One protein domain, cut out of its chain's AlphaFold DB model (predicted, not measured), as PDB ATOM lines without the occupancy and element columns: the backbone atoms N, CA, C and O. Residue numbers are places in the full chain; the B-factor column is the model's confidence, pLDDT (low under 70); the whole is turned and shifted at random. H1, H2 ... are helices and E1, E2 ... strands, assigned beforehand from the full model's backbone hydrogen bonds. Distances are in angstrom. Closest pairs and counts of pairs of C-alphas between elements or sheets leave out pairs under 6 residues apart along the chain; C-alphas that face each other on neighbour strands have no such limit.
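AT A GLANCE: This is residues 3 to 97 of the 121 residues of an uncharacterized protein of Desulfobacteraceae bacterium 4572_89 (UniProt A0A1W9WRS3). A two-stranded hairpin, E1 and E2, lies between two helices, H2 over one face and H1 over the other, with a small second hairpin, E3 and E4, beyond the far end of H2. The 95 printed residues run H1 E1 E2 H2 E3 E4, class mixed, under half in named elements; both sheets are antiparallel. The whole is compact but flat, radius of gyration of the C-alphas 14.0 A, spans 42 by 37 by 19 A.

IN THESE COORDINATES: E1 is residues 44 to 48, 13.7 A, from C-alpha 44 at (160.365, 135.753, 130.158); E2 is 56 to 60, 13.5 A. H2 is 63 to 76, 19.4 A; H1 is 26 to 37, 16.4 A. E3 is 80 to 82; E4, 87 to 89, ends at (140.516, 133.267, 135.483).

HOW THE PARTS SIT: E1 and E2 form an antiparallel hairpin at 161 degrees, N 45 to O 59 2.9 A. The closest C-alphas of E1 and H2, Gly 44 and Ile 66, are 4.0 A apart; those of H1 and E2, Val 27 and Tyr 58, 6.2 A. H1 and H2 are apart. In the hairpin E3 and E4, N 81 to O 88 is 3.2 A. In both helices every O i to N i+4 pair is within hydrogen-bond range.

THE WHOLE: The C-alphas farthest apart, Pro 39 and Glu 84, are 43.9 A apart. The printed part has no cut and no long link. Residues 3 to 25 hold no named element. pLDDT is under 70 at residues 76 to 82, 88, 91 and 93.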
ATOM      1  N   LEU A   3     134.865 124.087 137.580       77.94
ATOM      2  CA  LEU A   3     136.013 124.742 138.209       77.94
ATOM      3  C   LEU A   3     137.187 123.764 138.258       77.94
ATOM      4  O   LEU A   3     137.028 122.626 138.700       77.94
ATOM      5  N   LYS A   4     138.363 124.220 137.828       74.88
ATOM      6  CA  LYS A   4     139.617 123.455 137.861       74.88
ATOM      7  C   LYS A   4     140.688 124.238 138.600       74.88
ATOM      8  O   LYS A   4     140.616 125.460 138.650       74.88
ATOM      9  N   THR A   5     141.649 123.532 139.185       76.31
ATOM     10  CA  THR A   5     142.841 124.130 139.797       76.31
ATOM     11  C   THR A   5     144.080 123.689 139.014       76.31
ATOM     12  O   THR A   5     144.212 122.511 138.695       76.31
ATOM     13  N   ILE A   6     144.972 124.628 138.693       79.81
ATOM     14  CA  ILE A   6     146.299 124.388 138.126       79.81
ATOM     15  C   ILE A   6     147.328 124.827 139.135       79.81
ATOM     16  O   ILE A   6     147.227 125.896 139.733       79.81
ATOM     17  N   THR A   7     148.363 124.016 139.234       83.00
ATOM     18  CA  THR A   7     149.599 124.409 139.887       83.00
ATOM     19  C   THR A   7     150.510 125.091 138.872       83.00
ATOM     20  O   THR A   7     150.834 124.500 137.845       83.00
ATOM     21  N   ILE A   8     150.902 126.334 139.151       84.56
ATOM     22  CA  ILE A   8     151.916 127.048 138.368       84.56
ATOM     23  C   ILE A   8     153.268 126.399 138.646       84.56
ATOM     24  O   ILE A   8     153.627 126.193 139.807       84.56
ATOM     25  N   GLU A   9     154.024 126.095 137.599       85.75
ATOM     26  CA  GLU A   9     155.387 125.617 137.771       85.75
ATOM     27  C   GLU A   9     156.317 126.793 138.049       85.75
ATOM     28  O   GLU A   9     156.357 127.766 137.302       85.75
ATOM     29  N   ASN A  10     157.083 126.707 139.128       86.81
ATOM     30  CA  ASN A  10     158.053 127.733 139.478       86.81
ATOM     31  C   ASN A  10     159.328 127.084 140.032       86.81
ATOM     32  O   ASN A  10     159.538 127.068 141.251       86.81
ATOM     33  N   PRO A  11     160.146 126.460 139.163       82.94
ATOM     34  CA  PRO A  11     161.410 125.891 139.595       82.94
ATOM     35  C   PRO A  11     162.278 126.998 140.202       82.94
ATOM     36  O   PRO A  11     162.375 128.087 139.648       82.94
ATOM     37  N   ASN A  12     162.921 126.707 141.335       84.62
ATOM     38  CA  ASN A  12     163.809 127.627 142.059       84.62
ATOM     39  C   ASN A  12     163.133 128.838 142.729       84.62
ATOM     40  O   ASN A  12     163.836 129.783 143.074       84.62
ATOM     41  N   GLU A  13     161.811 128.812 142.940       86.81
ATOM     42  CA  GLU A  13     161.088 129.877 143.663       86.81
ATOM     43  C   GLU A  13     161.320 131.279 143.056       86.81
ATOM     44  O   GLU A  13     161.516 132.268 143.766       86.81
ATOM     45  N   LEU A  14     161.309 131.375 141.720       92.06
ATOM     46  CA  LEU A  14     161.475 132.641 141.002       92.06
ATOM     47  C   LEU A  14     160.314 133.601 141.301       92.06
ATOM     48  O   LEU A  14     159.215 133.202 141.690       92.06
ATOM     49  N   ASN A  15     160.535 134.893 141.059       92.88
ATOM     50  CA  ASN A  15     159.439 135.857 141.081       92.88
ATOM     51  C   ASN A  15     158.524 135.631 139.873       92.88
ATOM     52  O   ASN A  15     158.995 135.532 138.740       92.88
ATOM     53  N   PHE A  16     157.217 135.594 140.118       91.00
ATOM     54  CA  PHE A  16     156.203 135.359 139.098       91.00
ATOM     55  C   PHE A  16     155.134 136.454 139.144       91.00
ATOM     56  O   PHE A  16     154.670 136.837 140.218       91.00
ATOM     57  N   ILE A  17     154.738 136.959 137.973       92.50
ATOM     58  CA  ILE A  17     153.702 137.986 137.820       92.50
ATOM     59  C   ILE A  17     152.632 137.446 136.873       92.50
ATOM     60  O   ILE A  17     152.926 137.120 135.725       92.50
ATOM     61  N   LEU A  18     151.383 137.407 137.340       89.94
ATOM     62  CA  LEU A  18     150.216 137.109 136.513       89.94
ATOM     63  C   LEU A  18     149.359 138.361 136.356       89.94
ATOM     64  O   LEU A  18     149.013 139.014 137.338       89.94
ATOM     65  N   GLY A  19     148.998 138.676 135.117       90.00
ATOM     66  CA  GLY A  19     148.160 139.820 134.783       90.00
ATOM     67  C   GLY A  19     147.101 139.478 133.741       90.00
ATOM     68  O   GLY A  19     147.076 138.382 133.183       90.00
ATOM     69  N   HIS A  20     146.231 140.447 133.469       90.12
ATOM     70  CA  HIS A  20     145.281 140.408 132.365       90.12
ATOM     71  C   HIS A  20     145.539 141.611 131.460       90.12
ATOM     72  O   HIS A  20     145.671 142.735 131.941       90.12
ATOM     73  N   SER A  21     145.610 141.370 130.157       92.81
ATOM     74  CA  SER A  21     145.806 142.410 129.151       92.81
ATOM     75  C   SER A  21     144.960 142.101 127.918       92.81
ATOM     76  O   SER A  21     144.284 141.075 127.841       92.81
ATOM     77  N   HIS A  22     145.007 142.995 126.943       92.62
ATOM     78  CA  HIS A  22     144.405 142.833 125.630       92.62
ATOM     79  C   HIS A  22     145.372 143.362 124.571       92.62
ATOM     80  O   HIS A  22     146.278 144.129 124.884       92.62
ATOM     81  N   PHE A  23     145.133 142.983 123.314       96.62
ATOM     82  CA  PHE A  23     145.900 143.411 122.142       96.62
ATOM     83  C   PHE A  23     147.334 142.847 122.051       96.62
ATOM     84  O   PHE A  23     148.079 142.773 123.028       96.62
ATOM     85  N   ILE A  24     147.725 142.464 120.828       93.88
ATOM     86  CA  ILE A  24     148.983 141.761 120.507       93.88
ATOM     87  C   ILE A  24     150.237 142.541 120.937       93.88
ATOM     88  O   ILE A  24     151.254 141.942 121.280       93.88
ATOM     89  N   LYS A  25     150.141 143.876 120.991       97.44
ATOM     90  CA  LYS A  25     151.231 144.774 121.393       97.44
ATOM     91  C   LYS A  25     151.691 144.562 122.844       97.44
ATOM     92  O   LYS A  25     152.815 144.919 123.164       97.44
ATOM     93  N   THR A  26     150.874 143.916 123.685       97.56
ATOM     94  CA  THR A  26     151.203 143.582 125.085       97.56
ATOM     95  C   THR A  26     152.593 142.959 125.243       97.56
ATOM     96  O   THR A  26     153.304 143.303 126.180       97.56
ATOM     97  N   VAL A  27     152.984 142.043 124.352       97.06
ATOM     98  CA  VAL A  27     154.261 141.324 124.485       97.06
ATOM     99  C   VAL A  27     155.456 142.258 124.317       97.06
ATOM    100  O   VAL A  27     156.362 142.236 125.147       97.06
ATOM    101  N   GLU A  28     155.430 143.096 123.281       98.25
ATOM    102  CA  GLU A  28     156.499 144.062 123.000       98.25
ATOM    103  C   GLU A  28     156.524 145.171 124.060       98.25
ATOM    104  O   GLU A  28     157.582 145.493 124.589       98.25
ATOM    105  N   ASP A  29     155.359 145.694 124.458       98.25
ATOM    106  CA  ASP A  29     155.278 146.774 125.451       98.25
ATOM    107  C   ASP A  29     155.793 146.339 126.825       98.25
ATOM    108  O   ASP A  29     156.478 147.106 127.500       98.25
ATOM    109  N   ILE A  30     155.491 145.107 127.253       97.75
ATOM    110  CA  ILE A  30     156.024 144.573 128.511       97.75
ATOM    111  C   ILE A  30     157.527 144.334 128.392       97.75
ATOM    112  O   ILE A  30     158.262 144.676 129.320       97.75
ATOM    113  N   TYR A  31     157.992 143.774 127.272       97.88
ATOM    114  CA  TYR A  31     159.419 143.581 127.043       97.88
ATOM    115  C   TYR A  31     160.175 144.911 127.168       97.88
ATOM    116  O   TYR A  31     161.095 145.021 127.981       97.88
ATOM    117  N   GLU A  32     159.730 145.938 126.436       97.81
ATOM    118  CA  GLU A  32     160.312 147.282 126.454       97.81
ATOM    119  C   GLU A  32     160.253 147.908 127.852       97.81
ATOM    120  O   GLU A  32     161.252 148.454 128.327       97.81
ATOM    121  N   ALA A  33     159.120 147.794 128.552       97.75
ATOM    122  CA  ALA A  33     158.960 148.346 129.894       97.75
ATOM    123  C   ALA A  33     159.961 147.751 130.897       97.75
ATOM    124  O   ALA A  33     160.529 148.487 131.710       97.75
ATOM    125  N   VAL A  34     160.204 146.438 130.840       97.12
ATOM    126  CA  VAL A  34     161.140 145.767 131.751       97.12
ATOM    127  C   VAL A  34     162.579 146.186 131.453       97.12
ATOM    128  O   VAL A  34     163.265 146.653 132.364       97.12
ATOM    129  N   VAL A  35     163.024 146.094 130.195       96.56
ATOM    130  CA  VAL A  35     164.417 146.418 129.830       96.56
ATOM    131  C   VAL A  35     164.746 147.903 130.000       96.56
ATOM    132  O   VAL A  35     165.884 148.242 130.315       96.56
ATOM    133  N   CYS A  36     163.759 148.799 129.857       97.06
ATOM    134  CA  CYS A  36     163.938 150.228 130.135       97.06
ATOM    135  C   CYS A  36     164.017 150.547 131.637       97.06
ATOM    136  O   CYS A  36     164.543 151.597 132.007       97.06
ATOM    137  N   THR A  37     163.485 149.677 132.502       97.38
ATOM    138  CA  THR A  37     163.438 149.904 133.956       97.38
ATOM    139  C   THR A  37     164.633 149.279 134.670       97.38
ATOM    140  O   THR A  37     165.216 149.899 135.558       97.38
ATOM    141  N   VAL A  38     165.001 148.051 134.295       95.31
ATOM    142  CA  VAL A  38     166.105 147.305 134.904       95.31
ATOM    143  C   VAL A  38     167.055 146.845 133.794       95.31
ATOM    144  O   VAL A  38     166.729 145.901 133.069       95.31
ATOM    145  N   PRO A  39     168.229 147.488 133.650       92.94
ATOM    146  CA  PRO A  39     169.257 147.036 132.719       92.94
ATOM    147  C   PRO A  39     169.635 145.575 132.981       92.94
ATOM    148  O   PRO A  39     169.740 145.159 134.134       92.94
ATOM    149  N   ASP A  40     169.826 144.802 131.910       94.06
ATOM    150  CA  ASP A  40     170.203 143.380 131.947       94.06
ATOM    151  C   ASP A  40     169.245 142.458 132.730       94.06
ATOM    152  O   ASP A  40     169.622 141.344 133.109       94.06
ATOM    153  N   ALA A  41     167.993 142.885 132.950       96.12
ATOM    154  CA  ALA A  41     166.970 142.048 133.570       96.12
ATOM    155  C   ALA A  41     166.857 140.699 132.855       96.12
ATOM    156  O   ALA A  41     166.767 140.654 131.628       96.12
ATOM    157  N   LYS A  42     166.819 139.612 133.626       96.88
ATOM    158  CA  LYS A  42     166.537 138.252 133.155       96.88
ATOM    159  C   LYS A  42     165.072 137.949 133.409       96.88
ATOM    160  O   LYS A  42     164.646 137.951 134.562       96.88
ATOM    161  N   PHE A  43     164.302 137.782 132.338       97.56
ATOM    162  CA  PHE A  43     162.871 137.507 132.414       97.56
ATOM    163  C   PHE A  43     162.360 136.841 131.134       97.56
ATOM    164  O   PHE A  43     162.950 136.974 130.060       97.56
ATOM    165  N   GLY A  44     161.212 136.182 131.264       97.56
ATOM    166  CA  GLY A  44     160.365 135.753 130.158       97.56
ATOM    167  C   GLY A  44     158.946 136.276 130.364       97.56
ATOM    168  O   GLY A  44     158.454 136.326 131.492       97.56
ATOM    169  N   VAL A  45     158.287 136.676 129.279       97.56
ATOM    170  CA  VAL A  45     156.872 137.061 129.261       97.56
ATOM    171  C   VAL A  45     156.129 136.207 128.242       97.56
ATOM    172  O   VAL A  45     156.624 135.963 127.143       97.56
ATOM    173  N   ALA A  46     154.924 135.771 128.602       96.44
ATOM    174  CA  ALA A  46     154.016 135.068 127.711       96.44
ATOM    175  C   ALA A  46     152.597 135.643 127.823       96.44
ATOM    176  O   ALA A  46     152.143 136.026 128.900       96.44
ATOM    177  N   PHE A  47     151.903 135.717 126.691       94.94
ATOM    178  CA  PHE A  47     150.590 136.327 126.533       94.94
ATOM    179  C   PHE A  47     149.688 135.412 125.704       94.94
ATOM    180  O   PHE A  47     150.034 135.039 124.584       94.94
ATOM    181  N   CYS A  48     148.520 135.069 126.243       90.94
ATOM    182  CA  CYS A  48     147.531 134.252 125.545       90.94
ATOM    183  C   CYS A  48     146.665 135.138 124.647       90.94
ATOM    184  O   CYS A  48     145.806 135.878 125.132       90.94
ATOM    185  N   GLU A  49     146.873 135.055 123.334       88.88
ATOM    186  CA  GLU A  49     146.003 135.712 122.367       88.88
ATOM    187  C   GLU A  49     144.591 135.113 122.459       88.88
ATOM    188  O   GLU A  49     144.403 133.906 122.336       88.88
ATOM    189  N   ALA A  50     143.589 135.953 122.718       83.94
ATOM    190  CA  ALA A  50     142.221 135.497 122.979       83.94
ATOM    191  C   ALA A  50     141.344 135.404 121.715       83.94
ATOM    192  O   ALA A  50     140.155 135.094 121.807       83.94
ATOM    193  N   SER A  51     141.890 135.734 120.546       81.94
ATOM    194  CA  SER A  51     141.179 135.738 119.269       81.94
ATOM    195  C   SER A  51     142.121 135.388 118.115       81.94
ATOM    196  O   SER A  51     143.314 135.171 118.320       81.94
ATOM    197  N   MET A  52     141.578 135.331 116.895       84.31
ATOM    198  CA  MET A  52     142.330 135.000 115.681       84.31
ATOM    199  C   MET A  52     143.017 133.631 115.805       84.31
ATOM    200  O   MET A  52     142.328 132.627 115.964       84.31
ATOM    201  N   GLU A  53     144.348 133.592 115.750       86.44
ATOM    202  CA  GLU A  53     145.131 132.355 115.797       86.44
ATOM    203  C   GLU A  53     145.196 131.744 117.205       86.44
ATOM    204  O   GLU A  53     145.590 130.590 117.357       86.44
ATOM    205  N   CYS A  54     144.801 132.503 118.238       85.06
ATOM    206  CA  CYS A  54     144.750 132.055 119.630       85.06
ATOM    207  C   CYS A  54     146.071 131.436 120.129       85.06
ATOM    208  O   CYS A  54     146.078 130.422 120.832       85.06
ATOM    209  N   LEU A  55     147.206 132.028 119.740       86.75
ATOM    210  CA  LEU A  55     148.535 131.534 120.091       86.75
ATOM    211  C   LEU A  55     149.048 132.141 121.402       86.75
ATOM    212  O   LEU A  55     148.753 133.286 121.747       86.75
ATOM    213  N   VAL A  56     149.908 131.392 122.095       92.19
ATOM    214  CA  VAL A  56     150.751 131.953 123.156       92.19
ATOM    215  C   VAL A  56     151.880 132.739 122.496       92.19
ATOM    216  O   VAL A  56     152.747 132.182 121.824       92.19
ATOM    217  N   ARG A  57     151.850 134.057 122.669       95.81
ATOM    218  CA  ARG A  57     152.874 134.997 122.208       95.81
ATOM    219  C   ARG A  57     153.882 135.206 123.329       95.81
ATOM    220  O   ARG A  57     153.487 135.202 124.490       95.81
ATOM    221  N   TYR A  58     155.160 135.382 123.016       98.00
ATOM    222  CA  TYR A  58     156.200 135.458 124.039       98.00
ATOM    223  C   TYR A  58     157.357 136.367 123.623       98.00
ATOM    224  O   TYR A  58     157.557 136.617 122.438       98.00
ATOM    225  N   SER A  59     158.097 136.853 124.615       98.19
ATOM    226  CA  SER A  59     159.359 137.583 124.468       98.19
ATOM    227  C   SER A  59     160.144 137.494 125.783       98.19
ATOM    228  O   SER A  59     159.641 136.960 126.775       98.19
ATOM    229  N   GLY A  60     161.376 137.992 125.814       97.56
ATOM    230  CA  GLY A  60     162.215 137.989 127.008       97.56
ATOM    231  C   GLY A  60     163.700 138.054 126.686       97.56
ATOM    232  O   GLY A  60     164.109 138.197 125.537       97.56
ATOM    233  N   THR A  61     164.508 137.944 127.729       97.94
ATOM    234  CA  THR A  61     165.974 138.078 127.679       97.94
ATOM    235  C   THR A  61     166.703 136.842 128.206       97.94
ATOM    236  O   THR A  61     167.939 136.806 128.222       97.94
ATOM    237  N   ASP A  62     165.948 135.847 128.671       97.50
ATOM    238  CA  ASP A  62     166.450 134.606 129.240       97.50
ATOM    239  C   ASP A  62     165.625 133.414 128.742       97.50
ATOM    240  O   ASP A  62     164.409 133.375 128.920       97.50
ATOM    241  N   GLU A  63     166.288 132.455 128.098       97.44
ATOM    242  CA  GLU A  63     165.624 131.343 127.406       97.44
ATOM    243  C   GLU A  63     164.874 130.419 128.375       97.44
ATOM    244  O   GLU A  63     163.749 130.005 128.096       97.44
ATOM    245  N   GLU A  64     165.452 130.134 129.547       95.50
ATOM    246  CA  GLU A  64     164.818 129.264 130.544       95.50
ATOM    247  C   GLU A  64     163.543 129.911 131.091       95.50
ATOM    248  O   GLU A  64     162.506 129.252 131.223       95.50
ATOM    249  N   MET A  65     163.584 131.221 131.348       95.62
ATOM    250  CA  MET A  65     162.408 131.965 131.794       95.62
ATOM    251  C   MET A  65     161.351 132.118 130.695       95.62
ATOM    252  O   MET A  65     160.158 132.097 131.003       95.62
ATOM    253  N   ILE A  66     161.752 132.250 129.426       97.44
ATOM    254  CA  ILE A  66     160.824 132.277 128.284       97.44
ATOM    255  C   ILE A  66     160.079 130.946 128.175       97.44
ATOM    256  O   ILE A  66     158.850 130.941 128.082       97.44
ATOM    257  N   GLU A  67     160.788 129.818 128.229       96.25
ATOM    258  CA  GLU A  67     160.155 128.499 128.162       96.25
ATOM    259  C   GLU A  67     159.234 128.248 129.357       96.25
ATOM    260  O   GLU A  67     158.111 127.762 129.184       96.25
ATOM    261  N   LEU A  68     159.649 128.665 130.555       94.69
ATOM    262  CA  LEU A  68     158.805 128.595 131.742       94.69
ATOM    263  C   LEU A  68     157.541 129.456 131.596       94.69
ATOM    264  O   LEU A  68     156.445 128.993 131.911       94.69
ATOM    265  N   ALA A  69     157.662 130.685 131.082       94.88
ATOM    266  CA  ALA A  69     156.527 131.575 130.849       94.88
ATOM    267  C   ALA A  69     155.566 131.003 129.799       94.88
ATOM    268  O   ALA A  69     154.356 131.004 130.023       94.88
ATOM    269  N   LYS A  70     156.079 130.463 128.685       94.44
ATOM    270  CA  LYS A  70     155.270 129.806 127.644       94.44
ATOM    271  C   LYS A  70     154.495 128.627 128.214       94.44
ATOM    272  O   LYS A  70     153.285 128.542 128.008       94.44
ATOM    273  N   LYS A  71     155.182 127.745 128.949       92.00
ATOM    274  CA  LYS A  71     154.570 126.577 129.586       92.00
ATOM    275  C   LYS A  71     153.494 127.004 130.573       92.00
ATOM    276  O   LYS A  71     152.359 126.559 130.458       92.00
ATOM    277  N   ASN A  72     153.818 127.919 131.483       90.88
ATOM    278  CA  ASN A  72     152.857 128.407 132.458       90.88
ATOM    279  C   ASN A  72     151.688 129.133 131.806       90.88
ATOM    280  O   ASN A  72     150.583 128.908 132.248       90.88
ATOM    281  N   ALA A  73     151.863 129.953 130.769       89.19
ATOM    282  CA  ALA A  73     150.745 130.614 130.088       89.19
ATOM    283  C   ALA A  73     149.841 129.612 129.350       89.19
ATOM    284  O   ALA A  73     148.611 129.718 129.392       89.19
ATOM    285  N   PHE A  74     150.450 128.606 128.717       85.31
ATOM    286  CA  PHE A  74     149.726 127.519 128.069       85.31
ATOM    287  C   PHE A  74     148.914 126.706 129.086       85.31
ATOM    288  O   PHE A  74     147.724 126.478 128.873       85.31
ATOM    289  N   GLU A  75     149.527 126.353 130.219       80.25
ATOM    290  CA  GLU A  75     148.874 125.629 131.311       80.25
ATOM    291  C   GLU A  75     147.848 126.513 132.032       80.25
ATOM    292  O   GLU A  75     146.681 126.157 132.011       80.25
ATOM    293  N   LEU A  76     148.213 127.692 132.577       66.25
ATOM    294  CA  LEU A  76     147.390 128.682 133.329       66.25
ATOM    295  C   LEU A  76     146.032 129.002 132.712       66.25
ATOM    296  O   LEU A  76     145.111 129.432 133.409       66.25
ATOM    297  N   SER A  77     145.874 128.701 131.435       52.97
ATOM    298  CA  SER A  77     144.590 128.540 130.772       52.97
ATOM    299  C   SER A  77     143.629 127.522 131.432       52.97
ATOM    300  O   SER A  77     142.625 127.214 130.792       52.97
ATOM    301  N   VAL A  78     143.872 126.981 132.643       46.88
ATOM    302  CA  VAL A  78     143.011 125.996 133.354       46.88
ATOM    303  C   VAL A  78     142.781 126.216 134.887       46.88
ATOM    304  O   VAL A  78     142.582 125.248 135.610       46.88
ATOM    305  N   ILE A  79     142.735 127.445 135.435       52.97
ATOM    306  CA  ILE A  79     141.876 127.732 136.623       52.97
ATOM    307  C   ILE A  79     140.752 128.621 136.163       52.97
ATOM    308  O   ILE A  79     140.912 129.830 136.024       52.97
ATOM    309  N   ILE A  80     139.625 127.997 135.860       56.38
ATOM    310  CA  ILE A  80     138.654 128.620 134.981       56.38
ATOM    311  C   ILE A  80     137.243 128.385 135.449       56.38
ATOM    312  O   ILE A  80     136.911 127.272 135.839       56.38
ATOM    313  N   ALA A  81     136.389 129.381 135.246       61.44
ATOM    314  CA  ALA A  81     135.025 129.102 134.841       61.44
ATOM    315  C   ALA A  81     135.055 128.869 133.334       61.44
ATOM    316  O   ALA A  81     135.216 129.802 132.546       61.44
ATOM    317  N   GLN A  82     134.919 127.608 132.935       69.44
ATOM    318  CA  GLN A  82     134.630 127.282 131.546       69.44
ATOM    319  C   GLN A  82     133.134 127.506 131.287       69.44
ATOM    320  O   GLN A  82     132.277 126.930 131.974       69.44
ATOM    321  N   THR A  83     132.830 128.319 130.279       74.75
ATOM    322  CA  THR A  83     131.493 128.463 129.682       74.75
ATOM    323  C   THR A  83     131.529 128.008 128.220       74.75
ATOM    324  O   THR A  83     132.580 127.602 127.720       74.75
ATOM    325  N   GLU A  84     130.395 128.078 127.519       74.94
ATOM    326  CA  GLU A  84     130.346 127.851 126.065       74.94
ATOM    327  C   GLU A  84     131.121 128.921 125.274       74.94
ATOM    328  O   GLU A  84     131.611 128.640 124.187       74.94
ATOM    329  N   GLN A  85     131.276 130.132 125.825       79.25
ATOM    330  CA  GLN A  85     131.958 131.249 125.165       79.25
ATOM    331  C   GLN A  85     133.485 131.192 125.310       79.25
ATOM    332  O   GLN A  85     134.202 131.681 124.442       79.25
ATOM    333  N   GLY A  86     134.004 130.637 126.409       71.25
ATOM    334  CA  GLY A  86     135.443 130.608 126.646       71.25
ATOM    335  C   GLY A  86     135.832 130.368 128.099       71.25
ATOM    336  O   GLY A  86     135.108 129.740 128.875       71.25
ATOM    337  N   ARG A  87     137.026 130.856 128.435       76.12
ATOM    338  CA  ARG A  87     137.729 130.620 129.694       76.12
ATOM    339  C   ARG A  87     138.040 131.950 130.380       76.12
ATOM    340  O   ARG A  87     138.599 132.833 129.743       76.12
ATOM    341  N   GLY A  88     137.703 132.091 131.661       69.25
ATOM    342  CA  GLY A  88     138.102 133.228 132.497       69.25
ATOM    343  C   GLY A  88     138.757 132.792 133.807       69.25
ATOM    344  O   GLY A  88     138.265 131.873 134.463       69.25
ATOM    345  N   ILE A  89     139.842 133.468 134.193       74.31
ATOM    346  CA  ILE A  89     140.516 133.267 135.483       74.31
ATOM    347  C   ILE A  89     139.612 133.795 136.601       74.31
ATOM    348  O   ILE A  89     139.229 134.963 136.578       74.31
ATOM    349  N   LEU A  90     139.271 132.949 137.580       77.94
ATOM    350  CA  LEU A  90     138.456 133.364 138.735       77.94
ATOM    351  C   LEU A  90     139.281 133.947 139.881       77.94
ATOM    352  O   LEU A  90     138.765 134.738 140.666       77.94
ATOM    353  N   GLY A  91     140.537 133.533 140.005       69.94
ATOM    354  CA  GLY A  91     141.406 133.953 141.091       69.94
ATOM    355  C   GLY A  91     142.697 133.148 141.134       69.94
ATOM    356  O   GLY A  91     142.877 132.193 140.378       69.94
ATOM    357  N   ILE A  92     143.584 133.558 142.033       73.75
ATOM    358  CA  ILE A  92     144.900 132.959 142.265       73.75
ATOM    359  C   ILE A  92     144.943 132.505 143.724       73.75
ATOM    360  O   ILE A  92     144.481 133.226 144.609       73.75
ATOM    361  N   ILE A  93     145.490 131.316 143.970       69.31
ATOM    362  CA  ILE A  93     145.861 130.873 145.317       69.31
ATOM    363  C   ILE A  93     147.354 131.152 145.464       69.31
ATOM    364  O   ILE A  93     148.169 130.444 144.880       69.31
ATOM    365  N   ASP A  94     147.690 132.208 146.201       73.00
ATOM    366  CA  ASP A  94     149.071 132.617 146.460       73.00
ATOM    367  C   ASP A  94     149.473 132.232 147.889       73.00
ATOM    368  O   ASP A  94     148.995 132.803 148.874       73.00
ATOM    369  N   GLY A  95     150.309 131.199 147.999       76.69
ATOM    370  CA  GLY A  95     150.792 130.675 149.271       76.69
ATOM    371  C   GLY A  95     149.709 130.003 150.120       76.69
ATOM    372  O   GLY A  95     148.907 129.197 149.645       76.69
ATOM    373  N   PHE A  96     149.731 130.291 151.420       71.88
ATOM    374  CA  PHE A  96     148.873 129.658 152.420       71.88
ATOM    375  C   PHE A  96     147.942 130.675 153.077       71.88
ATOM    376  O   PHE A  96     148.250 131.861 153.163       71.88
ATOM    377  N   SER A  97     146.832 130.194 153.636       71.38
ATOM    378  CA  SER A  97     145.964 131.029 154.468       71.38
ATOM    379  C   SER A  97     146.709 131.570 155.694       71.38
ATOM    380  O   SER A  97     147.455 130.844 156.360       71.38
TER     381      SER A  97